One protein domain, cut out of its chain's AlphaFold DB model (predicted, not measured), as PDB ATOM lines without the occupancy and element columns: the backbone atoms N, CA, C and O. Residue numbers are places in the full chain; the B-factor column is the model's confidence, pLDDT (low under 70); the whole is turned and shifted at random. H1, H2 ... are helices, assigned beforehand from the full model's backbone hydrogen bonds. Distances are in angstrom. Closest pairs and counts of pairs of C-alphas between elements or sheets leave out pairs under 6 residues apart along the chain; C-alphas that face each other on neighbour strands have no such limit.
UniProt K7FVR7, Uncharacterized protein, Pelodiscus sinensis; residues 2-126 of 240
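Overview. This is residues 2 to 126 of the 240 residues of an uncharacterized protein of Pelodiscus sinensis (UniProt K7FVR7). A long hairpin of two helices, H3 and H4, is crossed steeply by H1, with little H2 packed on residues 23 to 30 of H1 and little H5 following H4 at the far end from the hairpin's tip; residues 3 to 8 and the tip, residues 86 to 91, stick out. The printed part has 125 residues with five named helices, H1 to H5 in order, and no named strand: all helix. It is only just compact, close to loose, with a radius of gyration of the C-alphas of 16.6 A, spanning 55 by 32 by 26 A.

Arrangement. H4, residues 93 to 118, touches H3, residues 65 to 82, in a hairpin at a shallow tilt of 16 degrees, opposite ways; the closest C-alphas, Ala 70 and Ala 107, are 4.8 A apart. The hub H1, residues 12 to 30, touches H3 with residues 23 to 30 alone, at a steep tilt of 53 degrees; the closest C-alphas are Ser 27 and Lys 72, 4.8 A. H1 touches H4 with residues 15 to 20 alone, at a steep tilt of 50 degrees; the closest C-alphas are Val 16 and Ala 115, 5.3 A. H2, residues 57 to 63, touches H1, closest C-alphas Ile 57 and Leu 26, 6.0 A. H5, residues 120 to 125, only just touches H1, with 3 pairs of C-alphas within 8 A, the closest Ser 122 and Tyr 12, 5.8 A. Every O i to N i+4 pair is within hydrogen-bond range in H2 and H3, 12 of 15 in H1, 20 of 22 in H4 and 0 of 2 in H5, which has 3 of 3 O i to N i+3 pairs.

Along the chain. H4 measures 37.8 A, H1 27.0 A and H3 25.9 A from first to last C-alpha. H1 begins at C-alpha 12 (-18.721, 307.353, -6.723); H5 ends at C-alpha 125 (-27.282, 306.971, -8.023).

Size, cuts and confidence. The printed part has no cut. The link from H1 to H2, 26 residues, is long. Residues 2 to 14 and 82 to 96 hold the 28 residues with pLDDT under 70.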
ATOM      1  N   THR A   2      -2.727 319.524 -11.665       21.45
ATOM      2  CA  THR A   2      -3.917 318.724 -11.969       21.45
ATOM      3  C   THR A   2      -3.686 318.096 -13.333       21.45
ATOM      4  O   THR A   2      -3.844 318.758 -14.358       21.45
ATOM      5  N   CYS A   3      -3.223 316.848 -13.355       23.86
ATOM      6  CA  CYS A   3      -3.277 316.063 -14.580       23.86
ATOM      7  C   CYS A   3      -4.762 315.875 -14.916       23.86
ATOM      8  O   CYS A   3      -5.540 315.505 -14.036       23.86
ATOM      9  N   ASN A   4      -5.155 316.218 -16.144       26.52
ATOM     10  CA  ASN A   4      -6.518 316.140 -16.665       26.52
ATOM     11  C   ASN A   4      -7.048 314.693 -16.635       26.52
ATOM     12  O   ASN A   4      -7.119 314.025 -17.661       26.52
ATOM     13  N   CYS A   5      -7.468 314.203 -15.471       33.25
ATOM     14  CA  CYS A   5      -8.460 313.141 -15.401       33.25
ATOM     15  C   CYS A   5      -9.800 313.792 -15.736       33.25
ATOM     16  O   CYS A   5     -10.279 314.641 -14.983       33.25
ATOM     17  N   HIS A   6     -10.354 313.450 -16.897       32.03
ATOM     18  CA  HIS A   6     -11.630 313.954 -17.397       32.03
ATOM     19  C   HIS A   6     -12.680 313.970 -16.269       32.03
ATOM     20  O   HIS A   6     -13.070 312.942 -15.718       32.03
ATOM     21  N   PHE A   7     -13.070 315.183 -15.887       32.09
ATOM     22  CA  PHE A   7     -13.745 315.539 -14.641       32.09
ATOM     23  C   PHE A   7     -15.270 315.325 -14.708       32.09
ATOM     24  O   PHE A   7     -16.039 316.197 -14.312       32.09
ATOM     25  N   LEU A   8     -15.741 314.196 -15.249       33.62
ATOM     26  CA  LEU A   8     -17.175 313.963 -15.482       33.62
ATOM     27  C   LEU A   8     -17.598 312.504 -15.248       33.62
ATOM     28  O   LEU A   8     -17.944 311.811 -16.194       33.62
ATOM     29  N   LEU A   9     -17.633 312.059 -13.987       38.44
ATOM     30  CA  LEU A   9     -18.386 310.869 -13.548       38.44
ATOM     31  C   LEU A   9     -18.756 311.025 -12.060       38.44
ATOM     32  O   LEU A   9     -17.921 310.903 -11.167       38.44
ATOM     33  N   PHE A  10     -19.997 311.430 -11.788       42.31
ATOM     34  CA  PHE A  10     -20.393 312.043 -10.517       42.31
ATOM     35  C   PHE A  10     -20.578 311.045  -9.348       42.31
ATOM     36  O   PHE A  10     -21.062 309.926  -9.497       42.31
ATOM     37  N   PHE A  11     -20.190 311.515  -8.157       45.03
ATOM     38  CA  PHE A  11     -20.253 310.922  -6.810       45.03
ATOM     39  C   PHE A  11     -19.377 309.704  -6.482       45.03
ATOM     40  O   PHE A  11     -18.524 309.847  -5.609       45.03
ATOM     41  N   TYR A  12     -19.530 308.532  -7.109       51.50
ATOM     42  CA  TYR A  12     -18.721 307.353  -6.723       51.50
ATOM     43  C   TYR A  12     -17.233 307.558  -7.043       51.50
ATOM     44  O   TYR A  12     -16.373 307.394  -6.178       51.50
ATOM     45  N   VAL A  13     -16.940 308.021  -8.260       61.34
ATOM     46  CA  VAL A  13     -15.573 308.332  -8.696       61.34
ATOM     47  C   VAL A  13     -15.022 309.542  -7.938       61.34
ATOM     48  O   VAL A  13     -13.874 309.512  -7.522       61.34
ATOM     49  N   ILE A  14     -15.835 310.568  -7.655       62.06
ATOM     50  CA  ILE A  14     -15.411 311.744  -6.863       62.06
ATOM     51  C   ILE A  14     -15.015 311.339  -5.437       62.06
ATOM     52  O   ILE A  14     -13.975 311.764  -4.936       62.06
ATOM     53  N   ALA A  15     -15.821 310.497  -4.791       70.25
ATOM     54  CA  ALA A  15     -15.581 310.081  -3.419       70.25
ATOM     55  C   ALA A  15     -14.358 309.162  -3.296       70.25
ATOM     56  O   ALA A  15     -13.554 309.338  -2.383       70.25
ATOM     57  N   VAL A  16     -14.155 308.240  -4.242       76.81
ATOM     58  CA  VAL A  16     -12.924 307.433  -4.312       76.81
ATOM     59  C   VAL A  16     -11.713 308.309  -4.652       76.81
ATOM     60  O   VAL A  16     -10.664 308.177  -4.024       76.81
ATOM     61  N   ASN A  17     -11.865 309.269  -5.567       79.50
ATOM     62  CA  ASN A  17     -10.787 310.174  -5.958       79.50
ATOM     63  C   ASN A  17     -10.350 311.109  -4.828       79.50
ATOM     64  O   ASN A  17      -9.189 311.501  -4.810       79.50
ATOM     65  N   TYR A  18     -11.211 311.417  -3.851       86.06
ATOM     66  CA  TYR A  18     -10.782 312.123  -2.640       86.06
ATOM     67  C   TYR A  18      -9.617 311.392  -1.958       86.06
ATOM     68  O   TYR A  18      -8.598 312.000  -1.630       86.06
ATOM     69  N   TYR A  19      -9.735 310.068  -1.812       90.38
ATOM     70  CA  TYR A  19      -8.704 309.223  -1.207       90.38
ATOM     71  C   TYR A  19      -7.450 309.081  -2.077       90.38
ATOM     72  O   TYR A  19      -6.383 308.782  -1.555       90.38
ATOM     73  N   LEU A  20      -7.559 309.353  -3.378       90.19
ATOM     74  CA  LEU A  20      -6.445 309.341  -4.330       90.19
ATOM     75  C   LEU A  20      -5.847 310.730  -4.606       90.19
ATOM     76  O   LEU A  20      -4.851 310.820  -5.317       90.19
ATOM     77  N   ALA A  21      -6.422 311.802  -4.055       90.88
ATOM     78  CA  ALA A  21      -5.960 313.175  -4.258       90.88
ATOM     79  C   ALA A  21      -5.599 313.869  -2.939       90.88
ATOM     80  O   ALA A  21      -4.462 314.297  -2.749       90.88
ATOM     81  N   ILE A  22      -6.551 313.959  -2.007       92.81
ATOM     82  CA  ILE A  22      -6.371 314.711  -0.761       92.81
ATOM     83  C   ILE A  22      -5.477 313.956   0.218       92.81
ATOM     84  O   ILE A  22      -4.605 314.555   0.838       92.81
ATOM     85  N   ILE A  23      -5.647 312.641   0.334       95.19
ATOM     86  CA  ILE A  23      -4.822 311.825   1.234       95.19
ATOM     87  C   ILE A  23      -3.347 311.815   0.815       95.19
ATOM     88  O   ILE A  23      -2.515 312.109   1.677       95.19
ATOM     89  N   PRO A  24      -2.984 311.573  -0.464       95.38
ATOM     90  CA  PRO A  24      -1.601 311.745  -0.899       95.38
ATOM     91  C   PRO A  24      -1.074 313.153  -0.625       95.38
ATOM     92  O   PRO A  24       0.026 313.295  -0.106       95.38
ATOM     93  N   PHE A  25      -1.863 314.196  -0.899       95.19
ATOM     94  CA  PHE A  25      -1.447 315.573  -0.637       95.19
ATOM     95  C   PHE A  25      -1.131 315.823   0.848       95.19
ATOM     96  O   PHE A  25      -0.051 316.314   1.170       95.19
ATOM     97  N   LEU A  26      -2.029 315.442   1.761       95.44
ATOM     98  CA  LEU A  26      -1.811 315.591   3.203       95.44
ATOM     99  C   LEU A  26      -0.621 314.751   3.690       95.44
ATOM    100  O   LEU A  26       0.136 315.197   4.550       95.44
ATOM    101  N   SER A  27      -0.419 313.569   3.108       96.75
ATOM    102  CA  SER A  27       0.721 312.705   3.429       96.75
ATOM    103  C   SER A  27       2.045 313.286   2.930       96.75
ATOM    104  O   SER A  27       3.054 313.168   3.616       96.75
ATOM    105  N   ALA A  28       2.053 313.971   1.780       96.12
ATOM    106  CA  ALA A  28       3.219 314.697   1.275       96.12
ATOM    107  C   ALA A  28       3.591 315.877   2.184       96.12
ATOM    108  O   ALA A  28       4.765 316.082   2.489       96.12
ATOM    109  N   VAL A  29       2.590 316.628   2.660       94.75
ATOM    110  CA  VAL A  29       2.793 317.691   3.659       94.75
ATOM    111  C   VAL A  29       3.406 317.107   4.930       94.75
ATOM    112  O   VAL A  29       4.398 317.629   5.430       94.75
ATOM    113  N   GLU A  30       2.858 315.997   5.425       94.50
ATOM    114  CA  GLU A  30       3.369 315.327   6.619       94.50
ATOM    115  C   GLU A  30       4.780 314.742   6.443       94.50
ATOM    116  O   GLU A  30       5.576 314.759   7.382       94.50
ATOM    117  N   ALA A  31       5.111 314.254   5.247       95.56
ATOM    118  CA  ALA A  31       6.455 313.808   4.890       95.56
ATOM    119  C   ALA A  31       7.466 314.969   4.791       95.56
ATOM    120  O   ALA A  31       8.657 314.728   4.623       95.56
ATOM    121  N   GLY A  32       7.015 316.227   4.869       93.75
ATOM    122  CA  GLY A  32       7.867 317.399   4.674       93.75
ATOM    123  C   GLY A  32       8.256 317.634   3.213       93.75
ATOM    124  O   GLY A  32       9.186 318.390   2.947       93.75
ATOM    125  N   PHE A  33       7.537 317.028   2.260       92.31
ATOM    126  CA  PHE A  33       7.844 317.081   0.826       92.31
ATOM    127  C   PHE A  33       7.848 318.509   0.262       92.31
ATOM    128  O   PHE A  33       8.605 318.825  -0.648       92.31
ATOM    129  N   PHE A  34       7.021 319.398   0.820       90.31
ATOM    130  CA  PHE A  34       6.951 320.808   0.417       90.31
ATOM    131  C   PHE A  34       7.865 321.734   1.240       90.31
ATOM    132  O   PHE A  34       7.814 322.952   1.069       90.31
ATOM    133  N   GLY A  35       8.680 321.186   2.147       89.38
ATOM    134  CA  GLY A  35       9.468 321.967   3.095       89.38
ATOM    135  C   GLY A  35       8.600 322.763   4.077       89.38
ATOM    136  O   GLY A  35       7.485 322.369   4.424       89.38
ATOM    137  N   GLN A  36       9.125 323.893   4.556       88.44
ATOM    138  CA  GLN A  36       8.403 324.756   5.488       88.44
ATOM    139  C   GLN A  36       7.342 325.583   4.752       88.44
ATOM    140  O   GLN A  36       7.655 326.502   3.995       88.44
ATOM    141  N   LEU A  37       6.073 325.280   5.018       87.00
ATOM    142  CA  LEU A  37       4.948 326.052   4.504       87.00
ATOM    143  C   LEU A  37       4.787 327.356   5.294       87.00
ATOM    144  O   LEU A  37       4.856 327.371   6.520       87.00
ATOM    145  N   GLN A  38       4.547 328.459   4.582       86.75
ATOM    146  CA  GLN A  38       4.312 329.775   5.194       86.75
ATOM    147  C   GLN A  38       2.894 329.933   5.758       86.75
ATOM    148  O   GLN A  38       2.656 330.806   6.587       86.75
ATOM    149  N   HIS A  39       1.958 329.107   5.292       88.12
ATOM    150  CA  HIS A  39       0.546 329.169   5.644       88.12
ATOM    151  C   HIS A  39       0.050 327.772   6.004       88.12
ATOM    152  O   HIS A  39       0.530 326.775   5.457       88.12
ATOM    153  N   GLU A  40      -0.920 327.716   6.912       86.19
ATOM    154  CA  GLU A  40      -1.636 326.483   7.213       86.19
ATOM    155  C   GLU A  40      -2.510 326.080   6.023       86.19
ATOM    156  O   GLU A  40      -3.063 326.929   5.318       86.19
ATOM    157  N   ILE A  41      -2.611 324.774   5.785       87.56
ATOM    158  CA  ILE A  41      -3.470 324.240   4.737       87.56
ATOM    159  C   ILE A  41      -4.807 323.844   5.347       87.56
ATOM    160  O   ILE A  41      -4.864 323.006   6.244       87.56
ATOM    161  N   GLU A  42      -5.878 324.395   4.789       90.00
ATOM    162  CA  GLU A  42      -7.247 324.051   5.145       90.00
ATOM    163  C   GLU A  42      -7.922 323.318   3.979       90.00
ATOM    164  O   GLU A  42      -8.026 323.846   2.870       90.00
ATOM    165  N   ILE A  43      -8.395 322.091   4.225       89.25
ATOM    166  CA  ILE A  43      -9.260 321.374   3.284       89.25
ATOM    167  C   ILE A  43     -10.712 321.639   3.675       89.25
ATOM    168  O   ILE A  43     -11.164 321.238   4.749       89.25
ATOM    169  N   LEU A  44     -11.453 322.299   2.790       85.50
ATOM    170  CA  LEU A  44     -12.844 322.656   3.049       85.50
ATOM    171  C   LEU A  44     -13.761 321.428   2.919       85.50
ATOM    172  O   LEU A  44     -13.754 320.768   1.875       85.50
ATOM    173  N   PRO A  45     -14.577 321.114   3.942       78.81
ATOM    174  CA  PRO A  45     -15.487 319.986   3.881       78.81
ATOM    175  C   PRO A  45     -16.731 320.299   3.037       78.81
ATOM    176  O   PRO A  45     -17.326 321.364   3.213       78.81
ATOM    177  N   PRO A  46     -17.206 319.366   2.193       75.00
ATOM    178  CA  PRO A  46     -18.569 319.426   1.678       75.00
ATOM    179  C   PRO A  46     -19.569 319.270   2.833       75.00
ATOM    180  O   PRO A  46     -19.429 318.376   3.670       75.00
ATOM    181  N   GLU A  47     -20.592 320.125   2.881       76.06
ATOM    182  CA  GLU A  47     -21.551 320.179   3.996       76.06
ATOM    183  C   GLU A  47     -22.299 318.846   4.189       76.06
ATOM    184  O   GLU A  47     -22.419 318.356   5.312       76.06
ATOM    185  N   GLU A  48     -22.691 318.198   3.088       72.62
ATOM    186  CA  GLU A  48     -23.462 316.945   3.084       72.62
ATOM    187  C   GLU A  48     -22.619 315.680   3.333       72.62
ATOM    188  O   GLU A  48     -23.153 314.670   3.785       72.62
ATOM    189  N   LEU A  49     -21.304 315.719   3.076       73.19
ATOM    190  CA  LEU A  49     -20.399 314.558   3.182       73.19
ATOM    191  C   LEU A  49     -19.289 314.769   4.222       73.19
ATOM    192  O   LEU A  49     -18.277 314.065   4.226       73.19
ATOM    193  N   ARG A  50     -19.471 315.725   5.144       78.38
ATOM    194  CA  ARG A  50     -18.462 316.072   6.156       78.38
ATOM    195  C   ARG A  50     -17.991 314.848   6.946       78.38
ATOM    196  O   ARG A  50     -16.803 314.717   7.205       78.38
ATOM    197  N   ALA A  51     -18.894 313.941   7.315       84.06
ATOM    198  CA  ALA A  51     -18.545 312.752   8.094       84.06
ATOM    199  C   ALA A  51     -17.760 311.697   7.295       84.06
ATOM    200  O   ALA A  51     -17.085 310.856   7.894       84.06
ATOM    201  N   ASP A  52     -17.833 311.737   5.964       83.81
ATOM    202  CA  ASP A  52     -17.261 310.707   5.107       83.81
ATOM    203  C   ASP A  52     -15.784 310.897   4.805       83.81
ATOM    204  O   ASP A  52     -15.112 309.919   4.498       83.81
ATOM    205  N   PHE A  53     -15.254 312.103   4.956       89.50
ATOM    206  CA  PHE A  53     -13.849 312.380   4.688       89.50
ATOM    207  C   PHE A  53     -13.125 312.888   5.934       89.50
ATOM    208  O   PHE A  53     -13.736 313.177   6.965       89.50
ATOM    209  N   CYS A  54     -11.802 312.955   5.832       92.62
ATOM    210  CA  CYS A  54     -10.933 313.595   6.808       92.62
ATOM    211  C   CYS A  54     -10.197 314.757   6.139       92.62
ATOM    212  O   CYS A  54      -9.854 314.660   4.960       92.62
ATOM    213  N   TYR A  55      -9.975 315.846   6.872       91.38
ATOM    214  CA  TYR A  55      -9.600 317.142   6.275       91.38
ATOM    215  C   TYR A  55      -8.280 317.715   6.790       91.38
ATOM    216  O   TYR A  55      -7.753 318.666   6.223       91.38
ATOM    217  N   SER A  56      -7.733 317.133   7.854       93.06
ATOM    218  CA  SER A  56      -6.432 317.496   8.408       93.06
ATOM    219  C   SER A  56      -5.594 316.246   8.625       93.06
ATOM    220  O   SER A  56      -6.124 315.139   8.742       93.06
ATOM    221  N   ILE A  57      -4.278 316.420   8.725       94.00
ATOM    222  CA  ILE A  57      -3.344 315.324   8.999       94.00
ATOM    223  C   ILE A  57      -3.733 314.588  10.291       94.00
ATOM    224  O   ILE A  57      -3.795 313.362  10.310       94.00
ATOM    225  N   ALA A  58      -4.065 315.328  11.355       94.56
ATOM    226  CA  ALA A  58      -4.460 314.747  12.637       94.56
ATOM    227  C   ALA A  58      -5.759 313.925  12.537       94.56
ATOM    228  O   ALA A  58      -5.817 312.797  13.032       94.56
ATOM    229  N   ASP A  59      -6.783 314.455  11.861       94.44
ATOM    230  CA  ASP A  59      -8.058 313.756  11.662       94.44
ATOM    231  C   ASP A  59      -7.876 312.511  10.778       94.44
ATOM    232  O   ASP A  59      -8.346 311.420  11.110       94.44
ATOM    233  N   CYS A  60      -7.114 312.631   9.688       95.38
ATOM    234  CA  CYS A  60      -6.827 311.505   8.808       95.38
ATOM    235  C   CYS A  60      -6.006 310.416   9.499       95.38
ATOM    236  O   CYS A  60      -6.356 309.244   9.383       95.38
ATOM    237  N   ARG A  61      -4.983 310.763  10.287       95.56
ATOM    238  CA  ARG A  61      -4.241 309.779  11.093       95.56
ATOM    239  C   ARG A  61      -5.128 309.051  12.091       95.56
ATOM    240  O   ARG A  61      -4.968 307.849  12.277       95.56
ATOM    241  N   SER A  62      -6.083 309.748  12.705       96.38
ATOM    242  CA  SER A  62      -7.016 309.115  13.639       96.38
ATOM    243  C   SER A  62      -7.974 308.138  12.952       96.38
ATOM    244  O   SER A  62      -8.390 307.166  13.580       96.38
ATOM    245  N   ARG A  63      -8.375 308.397  11.702       94.50
ATOM    246  CA  ARG A  63      -9.415 307.611  11.010       94.50
ATOM    247  C   ARG A  63      -8.862 306.536  10.082       94.50
ATOM    248  O   ARG A  63      -9.439 305.455   9.981       94.50
ATOM    249  N   ILE A  64      -7.784 306.848   9.373       95.62
ATOM    250  CA  ILE A  64      -7.222 306.052   8.275       95.62
ATOM    251  C   ILE A  64      -5.685 305.986   8.343       95.62
ATOM    252  O   ILE A  64      -5.021 306.235   7.335       95.62
ATOM    253  N   PRO A  65      -5.090 305.609   9.494       96.62
ATOM    254  CA  PRO A  65      -3.637 305.664   9.694       96.62
ATOM    255  C   PRO A  65      -2.869 304.904   8.608       96.62
ATOM    256  O   PRO A  65      -1.940 305.442   8.025       96.62
ATOM    257  N   LYS A  66      -3.349 303.715   8.222       96.25
ATOM    258  CA  LYS A  66      -2.725 302.894   7.172       96.25
ATOM    259  C   LYS A  66      -2.613 303.598   5.815       96.25
ATOM    260  O   LYS A  66      -1.651 303.364   5.099       96.25
ATOM    261  N   LEU A  67      -3.604 304.412   5.442       95.31
ATOM    262  CA  LEU A  67      -3.592 305.125   4.160       95.31
ATOM    263  C   LEU A  67      -2.601 306.286   4.200       95.31
ATOM    264  O   LEU A  67      -1.876 306.493   3.231       95.31
ATOM    265  N   ILE A  68      -2.575 307.019   5.318       97.62
ATOM    266  CA  ILE A  68      -1.605 308.094   5.538       97.62
ATOM    267  C   ILE A  68      -0.188 307.526   5.526       97.62
ATOM    268  O   ILE A  68       0.654 308.039   4.801       97.62
ATOM    269  N   ASP A  69       0.059 306.431   6.245       98.00
ATOM    270  CA  ASP A  69       1.381 305.810   6.316       98.00
ATOM    271  C   ASP A  69       1.858 305.311   4.943       98.00
ATOM    272  O   ASP A  69       3.006 305.554   4.576       98.00
ATOM    273  N   ALA A  70       0.983 304.682   4.147       97.94
ATOM    274  CA  ALA A  70       1.342 304.188   2.816       97.94
ATOM    275  C   ALA A  70       1.723 305.326   1.853       97.94
ATOM    276  O   ALA A  70       2.763 305.275   1.197       97.94
ATOM    277  N   TRP A  71       0.918 306.392   1.794       98.06
ATOM    278  CA  TRP A  71       1.252 307.556   0.970       98.06
ATOM    279  C   TRP A  71       2.472 308.307   1.497       98.06
ATOM    280  O   TRP A  71       3.292 308.775   0.713       98.06
ATOM    281  N   LYS A  72       2.621 308.411   2.818       97.94
ATOM    282  CA  LYS A  72       3.774 309.052   3.445       97.94
ATOM    283  C   LYS A  72       5.069 308.312   3.097       97.94
ATOM    284  O   LYS A  72       6.035 308.969   2.718       97.94
ATOM    285  N   ALA A  73       5.068 306.977   3.139       97.56
ATOM    286  CA  ALA A  73       6.215 306.153   2.757       97.56
ATOM    287  C   ALA A  73       6.666 306.421   1.311       97.56
ATOM    288  O   ALA A  73       7.861 306.562   1.059       97.56
ATOM    289  N   TYR A  74       5.720 306.588   0.377       95.88
ATOM    290  CA  TYR A  74       6.030 306.988  -0.999       95.88
ATOM    291  C   TYR A  74       6.781 308.328  -1.065       95.88
ATOM    292  O   TYR A  74       7.825 308.420  -1.709       95.88
ATOM    293  N   PHE A  75       6.301 309.370  -0.378       95.50
ATOM    294  CA  PHE A  75       6.955 310.686  -0.413       95.50
ATOM    295  C   PHE A  75       8.292 310.717   0.340       95.50
ATOM    296  O   PHE A  75       9.233 311.354  -0.132       95.50
ATOM    297  N   GLU A  76       8.413 310.009   1.465       94.94
ATOM    298  CA  GLU A  76       9.691 309.849   2.173       94.94
ATOM    299  C   GLU A  76      10.722 309.110   1.311       94.94
ATOM    300  O   GLU A  76      11.890 309.505   1.272       94.94
ATOM    301  N   TYR A  77      10.293 308.086   0.562       93.38
ATOM    302  CA  TYR A  77      11.148 307.405  -0.403       93.38
ATOM    303  C   TYR A  77      11.682 308.387  -1.451       93.38
ATOM    304  O   TYR A  77      12.900 308.472  -1.628       93.38
ATOM    305  N   LEU A  78      10.806 309.184  -2.078       90.81
ATOM    306  CA  LEU A  78      11.212 310.183  -3.072       90.81
ATOM    307  C   LEU A  78      12.233 311.183  -2.506       90.81
ATOM    308  O   LEU A  78      13.281 311.389  -3.120       90.81
ATOM    309  N   LEU A  79      11.994 311.731  -1.311       89.94
ATOM    310  CA  LEU A  79      12.942 312.642  -0.650       89.94
ATOM    311  C   LEU A  79      14.304 311.977  -0.401       89.94
ATOM    312  O   LEU A  79      15.351 312.602  -0.563       89.94
ATOM    313  N   SER A  80      14.310 310.689  -0.046       87.56
ATOM    314  CA  SER A  80      15.548 309.936   0.174       87.56
ATOM    315  C   SER A  80      16.348 309.680  -1.110       87.56
ATOM    316  O   SER A  80      17.559 309.465  -1.035       87.56
ATOM    317  N   THR A  81      15.690 309.673  -2.278       81.31
ATOM    318  CA  THR A  81      16.352 309.492  -3.583       81.31
ATOM    319  C   THR A  81      16.990 310.783  -4.085       81.31
ATOM    320  O   THR A  81      18.120 310.746  -4.567       81.31
ATOM    321  N   GLU A  82      16.342 311.934  -3.876       68.12
ATOM    322  CA  GLU A  82      16.901 313.252  -4.206       68.12
ATOM    323  C   GLU A  82      18.247 313.469  -3.496       68.12
ATOM    324  O   GLU A  82      19.245 313.787  -4.142       68.12
ATOM    325  N   GLN A  83      18.317 313.145  -2.201       59.22
ATOM    326  CA  GLN A  83      19.534 313.255  -1.382       59.22
ATOM    327  C   GLN A  83      20.684 312.325  -1.818       59.22
ATOM    328  O   GLN A  83      21.823 312.526  -1.397       59.22
ATOM    329  N   LYS A  84      20.416 311.292  -2.627       60.72
ATOM    330  CA  LYS A  84      21.422 310.320  -3.103       60.72
ATOM    331  C   LYS A  84      21.968 310.636  -4.497       60.72
ATOM    332  O   LYS A  84      22.972 310.046  -4.891       60.72
ATOM    333  N   SER A  85      21.337 311.553  -5.229       55.88
ATOM    334  CA  SER A  85      21.660 311.868  -6.627       55.88
ATOM    335  C   SER A  85      22.918 312.732  -6.844       55.88
ATOM    336  O   SER A  85      23.305 312.963  -7.988       55.88
ATOM    337  N   ASP A  86      23.639 313.113  -5.783       52.59
ATOM    338  CA  ASP A  86      24.910 313.862  -5.852       52.59
ATOM    339  C   ASP A  86      26.129 313.022  -6.332       52.59
ATOM    340  O   ASP A  86      27.276 313.471  -6.256       52.59
ATOM    341  N   GLY A  87      25.927 311.797  -6.841       54.31
ATOM    342  CA  GLY A  87      26.992 310.894  -7.311       54.31
ATOM    343  C   GLY A  87      26.802 310.388  -8.756       54.31
ATOM    344  O   GLY A  87      25.679 310.085  -9.158       54.31
ATOM    345  N   PRO A  88      27.878 310.224  -9.560       51.28
ATOM    346  CA  PRO A  88      27.768 309.791 -10.949       51.28
ATOM    347  C   PRO A  88      27.621 308.267 -11.024       51.28
ATOM    348  O   PRO A  88      28.607 307.531 -11.037       51.28
ATOM    349  N   SER A  89      26.390 307.764 -11.089       47.94
ATOM    350  CA  SER A  89      26.139 306.346 -11.355       47.94
ATOM    351  C   SER A  89      24.854 306.178 -12.172       47.94
ATOM    352  O   SER A  89      23.742 306.201 -11.654       47.94
ATOM    353  N   ALA A  90      25.019 305.998 -13.482       44.28
ATOM    354  CA  ALA A  90      23.939 305.893 -14.466       44.28
ATOM    355  C   ALA A  90      23.243 304.511 -14.494       44.28
ATOM    356  O   ALA A  90      22.658 304.130 -15.505       44.28
ATOM    357  N   SER A  91      23.299 303.746 -13.399       43.62
ATOM    358  CA  SER A  91      22.636 302.441 -13.253       43.62
ATOM    359  C   SER A  91      21.582 302.399 -12.137       43.62
ATOM    360  O   SER A  91      20.920 301.375 -11.991       43.62
ATOM    361  N   SER A  92      21.395 303.484 -11.371       50.31
ATOM    362  CA  SER A  92      20.443 303.538 -10.247       50.31
ATOM    363  C   SER A  92      19.028 303.985 -10.642       50.31
ATOM    364  O   SER A  92      18.063 303.592  -9.993       50.31
ATOM    365  N   PHE A  93      18.877 304.707 -11.757       47.72
ATOM    366  CA  PHE A  93      17.607 305.335 -12.152       47.72
ATOM    367  C   PHE A  93      16.467 304.336 -12.435       47.72
ATOM    368  O   PHE A  93      15.301 304.638 -12.194       47.72
ATOM    369  N   SER A  94      16.770 303.132 -12.937       57.59
ATOM    370  CA  SER A  94      15.744 302.112 -13.209       57.59
ATOM    371  C   SER A  94      15.251 301.410 -11.941       57.59
ATOM    372  O   SER A  94      14.057 301.154 -11.826       57.59
ATOM    373  N   ILE A  95      16.142 301.143 -10.979       56.38
ATOM    374  CA  ILE A  95      15.791 300.540  -9.682       56.38
ATOM    375  C   ILE A  95      15.039 301.558  -8.816       56.38
ATOM    376  O   ILE A  95      14.035 301.214  -8.199       56.38
ATOM    377  N   GLU A  96      15.475 302.822  -8.826       63.91
ATOM    378  CA  GLU A  96      14.790 303.926  -8.142       63.91
ATOM    379  C   GLU A  96      13.375 304.149  -8.694       63.91
ATOM    380  O   GLU A  96      12.431 304.378  -7.936       63.91
ATOM    381  N   LYS A  97      13.200 304.004 -10.014       77.94
ATOM    382  CA  LYS A  97      11.883 304.052 -10.654       77.94
ATOM    383  C   LYS A  97      10.996 302.868 -10.250       77.94
ATOM    384  O   LYS A  97       9.823 303.085  -9.965       77.94
ATOM    385  N   GLU A  98      11.519 301.642 -10.220       81.75
ATOM    386  CA  GLU A  98      10.741 300.449  -9.838       81.75
ATOM    387  C   GLU A  98      10.250 300.512  -8.387       81.75
ATOM    388  O   GLU A  98       9.080 300.248  -8.115       81.75
ATOM    389  N   GLU A  99      11.115 300.909  -7.458       88.31
ATOM    390  CA  GLU A  99      10.758 301.006  -6.042       88.31
ATOM    391  C   GLU A  99       9.797 302.183  -5.781       88.31
ATOM    392  O   GLU A  99       8.839 302.052  -5.020       88.31
ATOM    393  N   ALA A 100       9.959 303.313  -6.481       90.75
ATOM    394  CA  ALA A 100       8.973 304.395  -6.437       90.75
ATOM    395  C   ALA A 100       7.590 303.931  -6.927       90.75
ATOM    396  O   ALA A 100       6.568 304.288  -6.337       90.75
ATOM    397  N   LEU A 101       7.546 303.129  -7.998       90.56
ATOM    398  CA  LEU A 101       6.301 302.556  -8.518       90.56
ATOM    399  C   LEU A 101       5.684 301.561  -7.533       90.56
ATOM    400  O   LEU A 101       4.462 301.547  -7.398       90.56
ATOM    401  N   HIS A 102       6.500 300.789  -6.815       92.06
ATOM    402  CA  HIS A 102       6.032 299.903  -5.752       92.06
ATOM    403  C   HIS A 102       5.252 300.671  -4.673       92.06
ATOM    404  O   HIS A 102       4.066 300.399  -4.471       92.06
ATOM    405  N   TYR A 103       5.872 301.679  -4.049       95.25
ATOM    406  CA  TYR A 103       5.222 302.486  -3.008       95.25
ATOM    407  C   TYR A 103       3.990 303.238  -3.530       95.25
ATOM    408  O   TYR A 103       2.962 303.294  -2.850       95.25
ATOM    409  N   LEU A 104       4.064 303.787  -4.750       94.00
ATOM    410  CA  LEU A 104       2.931 304.455  -5.393       94.00
ATOM    411  C   LEU A 104       1.728 303.511  -5.503       94.00
ATOM    412  O   LEU A 104       0.614 303.870  -5.119       94.00
ATOM    413  N   TRP A 105       1.946 302.309  -6.039       94.25
ATOM    414  CA  TRP A 105       0.877 301.346  -6.269       94.25
ATOM    415  C   TRP A 105       0.356 300.714  -4.982       94.25
ATOM    416  O   TRP A 105      -0.849 300.481  -4.885       94.25
ATOM    417  N   GLU A 106       1.207 300.502  -3.977       95.50
ATOM    418  CA  GLU A 106       0.775 300.068  -2.648       95.50
ATOM    419  C   GLU A 106      -0.198 301.084  -2.034       95.50
ATOM    420  O   GLU A 106      -1.325 300.732  -1.670       95.50
ATOM    421  N   ALA A 107       0.182 302.365  -2.003       95.81
ATOM    422  CA  ALA A 107      -0.662 303.427  -1.466       95.81
ATOM    423  C   ALA A 107      -1.968 303.599  -2.265       95.81
ATOM    424  O   ALA A 107      -3.050 303.780  -1.688       95.81
ATOM    425  N   HIS A 108      -1.895 303.474  -3.592       93.44
ATOM    426  CA  HIS A 108      -3.055 303.549  -4.477       93.44
ATOM    427  C   HIS A 108      -4.058 302.412  -4.216       93.44
ATOM    428  O   HIS A 108      -5.253 302.665  -4.035       93.44
ATOM    429  N   VAL A 109      -3.588 301.162  -4.137       93.56
ATOM    430  CA  VAL A 109      -4.432 299.989  -3.855       93.56
ATOM    431  C   VAL A 109      -5.072 300.090  -2.474       93.56
ATOM    432  O   VAL A 109      -6.273 299.859  -2.336       93.56
ATOM    433  N   VAL A 110      -4.308 300.488  -1.453       95.44
ATOM    434  CA  VAL A 110      -4.826 300.668  -0.089       95.44
ATOM    435  C   VAL A 110      -5.918 301.747  -0.046       95.44
ATOM    436  O   VAL A 110      -6.928 301.581   0.644       95.44
ATOM    437  N   SER A 111      -5.771 302.814  -0.837       93.31
ATOM    438  CA  SER A 111      -6.779 303.873  -0.967       93.31
ATOM    439  C   SER A 111      -8.084 303.358  -1.579       93.31
ATOM    440  O   SER A 111      -9.161 303.590  -1.023       93.31
ATOM    441  N   ILE A 112      -8.005 302.602  -2.681       91.31
ATOM    442  CA  ILE A 112      -9.178 301.999  -3.335       91.31
ATOM    443  C   ILE A 112      -9.847 300.971  -2.417       91.31
ATOM    444  O   ILE A 112     -11.066 301.011  -2.244       91.31
ATOM    445  N   ALA A 113      -9.069 300.093  -1.780       92.62
ATOM    446  CA  ALA A 113      -9.579 299.057  -0.883       92.62
ATOM    447  C   ALA A 113     -10.368 299.634   0.303       92.62
ATOM    448  O   ALA A 113     -11.318 299.010   0.776       92.62
ATOM    449  N   TYR A 114     -10.005 300.832   0.767       93.06
ATOM    450  CA  TYR A 114     -10.758 301.556   1.787       93.06
ATOM    451  C   TYR A 114     -11.990 302.274   1.214       93.06
ATOM    452  O   TYR A 114     -13.090 302.167   1.762       93.06
ATOM    453  N   ALA A 115     -11.824 303.015   0.115       89.81
ATOM    454  CA  ALA A 115     -12.862 303.905  -0.399       89.81
ATOM    455  C   ALA A 115     -14.030 303.157  -1.064       89.81
ATOM    456  O   ALA A 115     -15.190 303.504  -0.843       89.81
ATOM    457  N   VAL A 116     -13.753 302.104  -1.838       89.06
ATOM    458  CA  VAL A 116     -14.772 301.333  -2.574       89.06
ATOM    459  C   VAL A 116     -15.895 300.800  -1.673       89.06
ATOM    460  O   VAL A 116     -17.060 301.095  -1.952       89.06
ATOM    461  N   PRO A 117     -15.624 300.058  -0.577       90.75
ATOM    462  CA  PRO A 117     -16.696 299.577   0.293       90.75
ATOM    463  C   PRO A 117     -17.428 300.722   1.002       90.75
ATOM    464  O   PRO A 117     -18.639 300.632   1.201       90.75
ATOM    465  N   LYS A 118     -16.725 301.812   1.341       89.44
ATOM    466  CA  LYS A 118     -17.305 302.977   2.020       89.44
ATOM    467  C   LYS A 118     -18.342 303.700   1.159       89.44
ATOM    468  O   LYS A 118     -19.405 304.053   1.663       89.44
ATOM    469  N   PHE A 119     -18.071 303.871  -0.134       86.56
ATOM    470  CA  PHE A 119     -18.968 304.576  -1.060       86.56
ATOM    471  C   PHE A 119     -19.839 303.656  -1.907       86.56
ATOM    472  O   PHE A 119     -20.505 304.118  -2.833       86.56
ATOM    473  N   ARG A 120     -19.907 302.361  -1.579       87.06
ATOM    474  CA  ARG A 120     -20.713 301.396  -2.331       87.06
ATOM    475  C   ARG A 120     -22.184 301.800  -2.431       87.06
ATOM    476  O   ARG A 120     -22.800 301.634  -3.476       87.06
ATOM    477  N   ASN A 121     -22.739 302.388  -1.372       86.38
ATOM    478  CA  ASN A 121     -24.126 302.861  -1.367       86.38
ATOM    479  C   ASN A 121     -24.375 304.015  -2.347       86.38
ATOM    480  O   ASN A 121     -25.516 304.212  -2.758       86.38
ATOM    481  N   SER A 122     -23.340 304.760  -2.740       83.94
ATOM    482  CA  SER A 122     -23.445 305.822  -3.743       83.94
ATOM    483  C   SER A 122     -23.647 305.272  -5.157       83.94
ATOM    484  O   SER A 122     -24.142 305.994  -6.016       83.94
ATOM    485  N   LEU A 123     -23.352 303.985  -5.398       83.19
ATOM    486  CA  LEU A 123     -23.588 303.333  -6.692       83.19
ATOM    487  C   LEU A 123     -25.074 303.281  -7.075       83.19
ATOM    488  O   LEU A 123     -25.391 303.169  -8.251       83.19
ATOM    489  N   LYS A 124     -25.999 303.426  -6.117       85.56
ATOM    490  CA  LYS A 124     -27.446 303.480  -6.401       85.56
ATOM    491  C   LYS A 124     -27.878 304.715  -7.203       85.56
ATOM    492  O   LYS A 124     -29.019 304.773  -7.646       85.56
ATOM    493  N   TYR A 125     -27.010 305.723  -7.307       86.19
ATOM    494  CA  TYR A 125     -27.282 306.971  -8.023       86.19
ATOM    495  C   TYR A 125     -26.768 306.961  -9.468       86.19
ATOM    496  O   TYR A 125     -26.967 307.940 -10.182       86.19
ATOM    497  N   VAL A 126     -26.107 305.883  -9.899       86.31
ATOM    498  CA  VAL A 126     -25.650 305.694 -11.281       86.31
ATOM    499  C   VAL A 126     -26.361 304.495 -11.912       86.31
ATOM    500  O   VAL A 126     -27.015 303.718 -11.215       86.31
TER     501      VAL A 126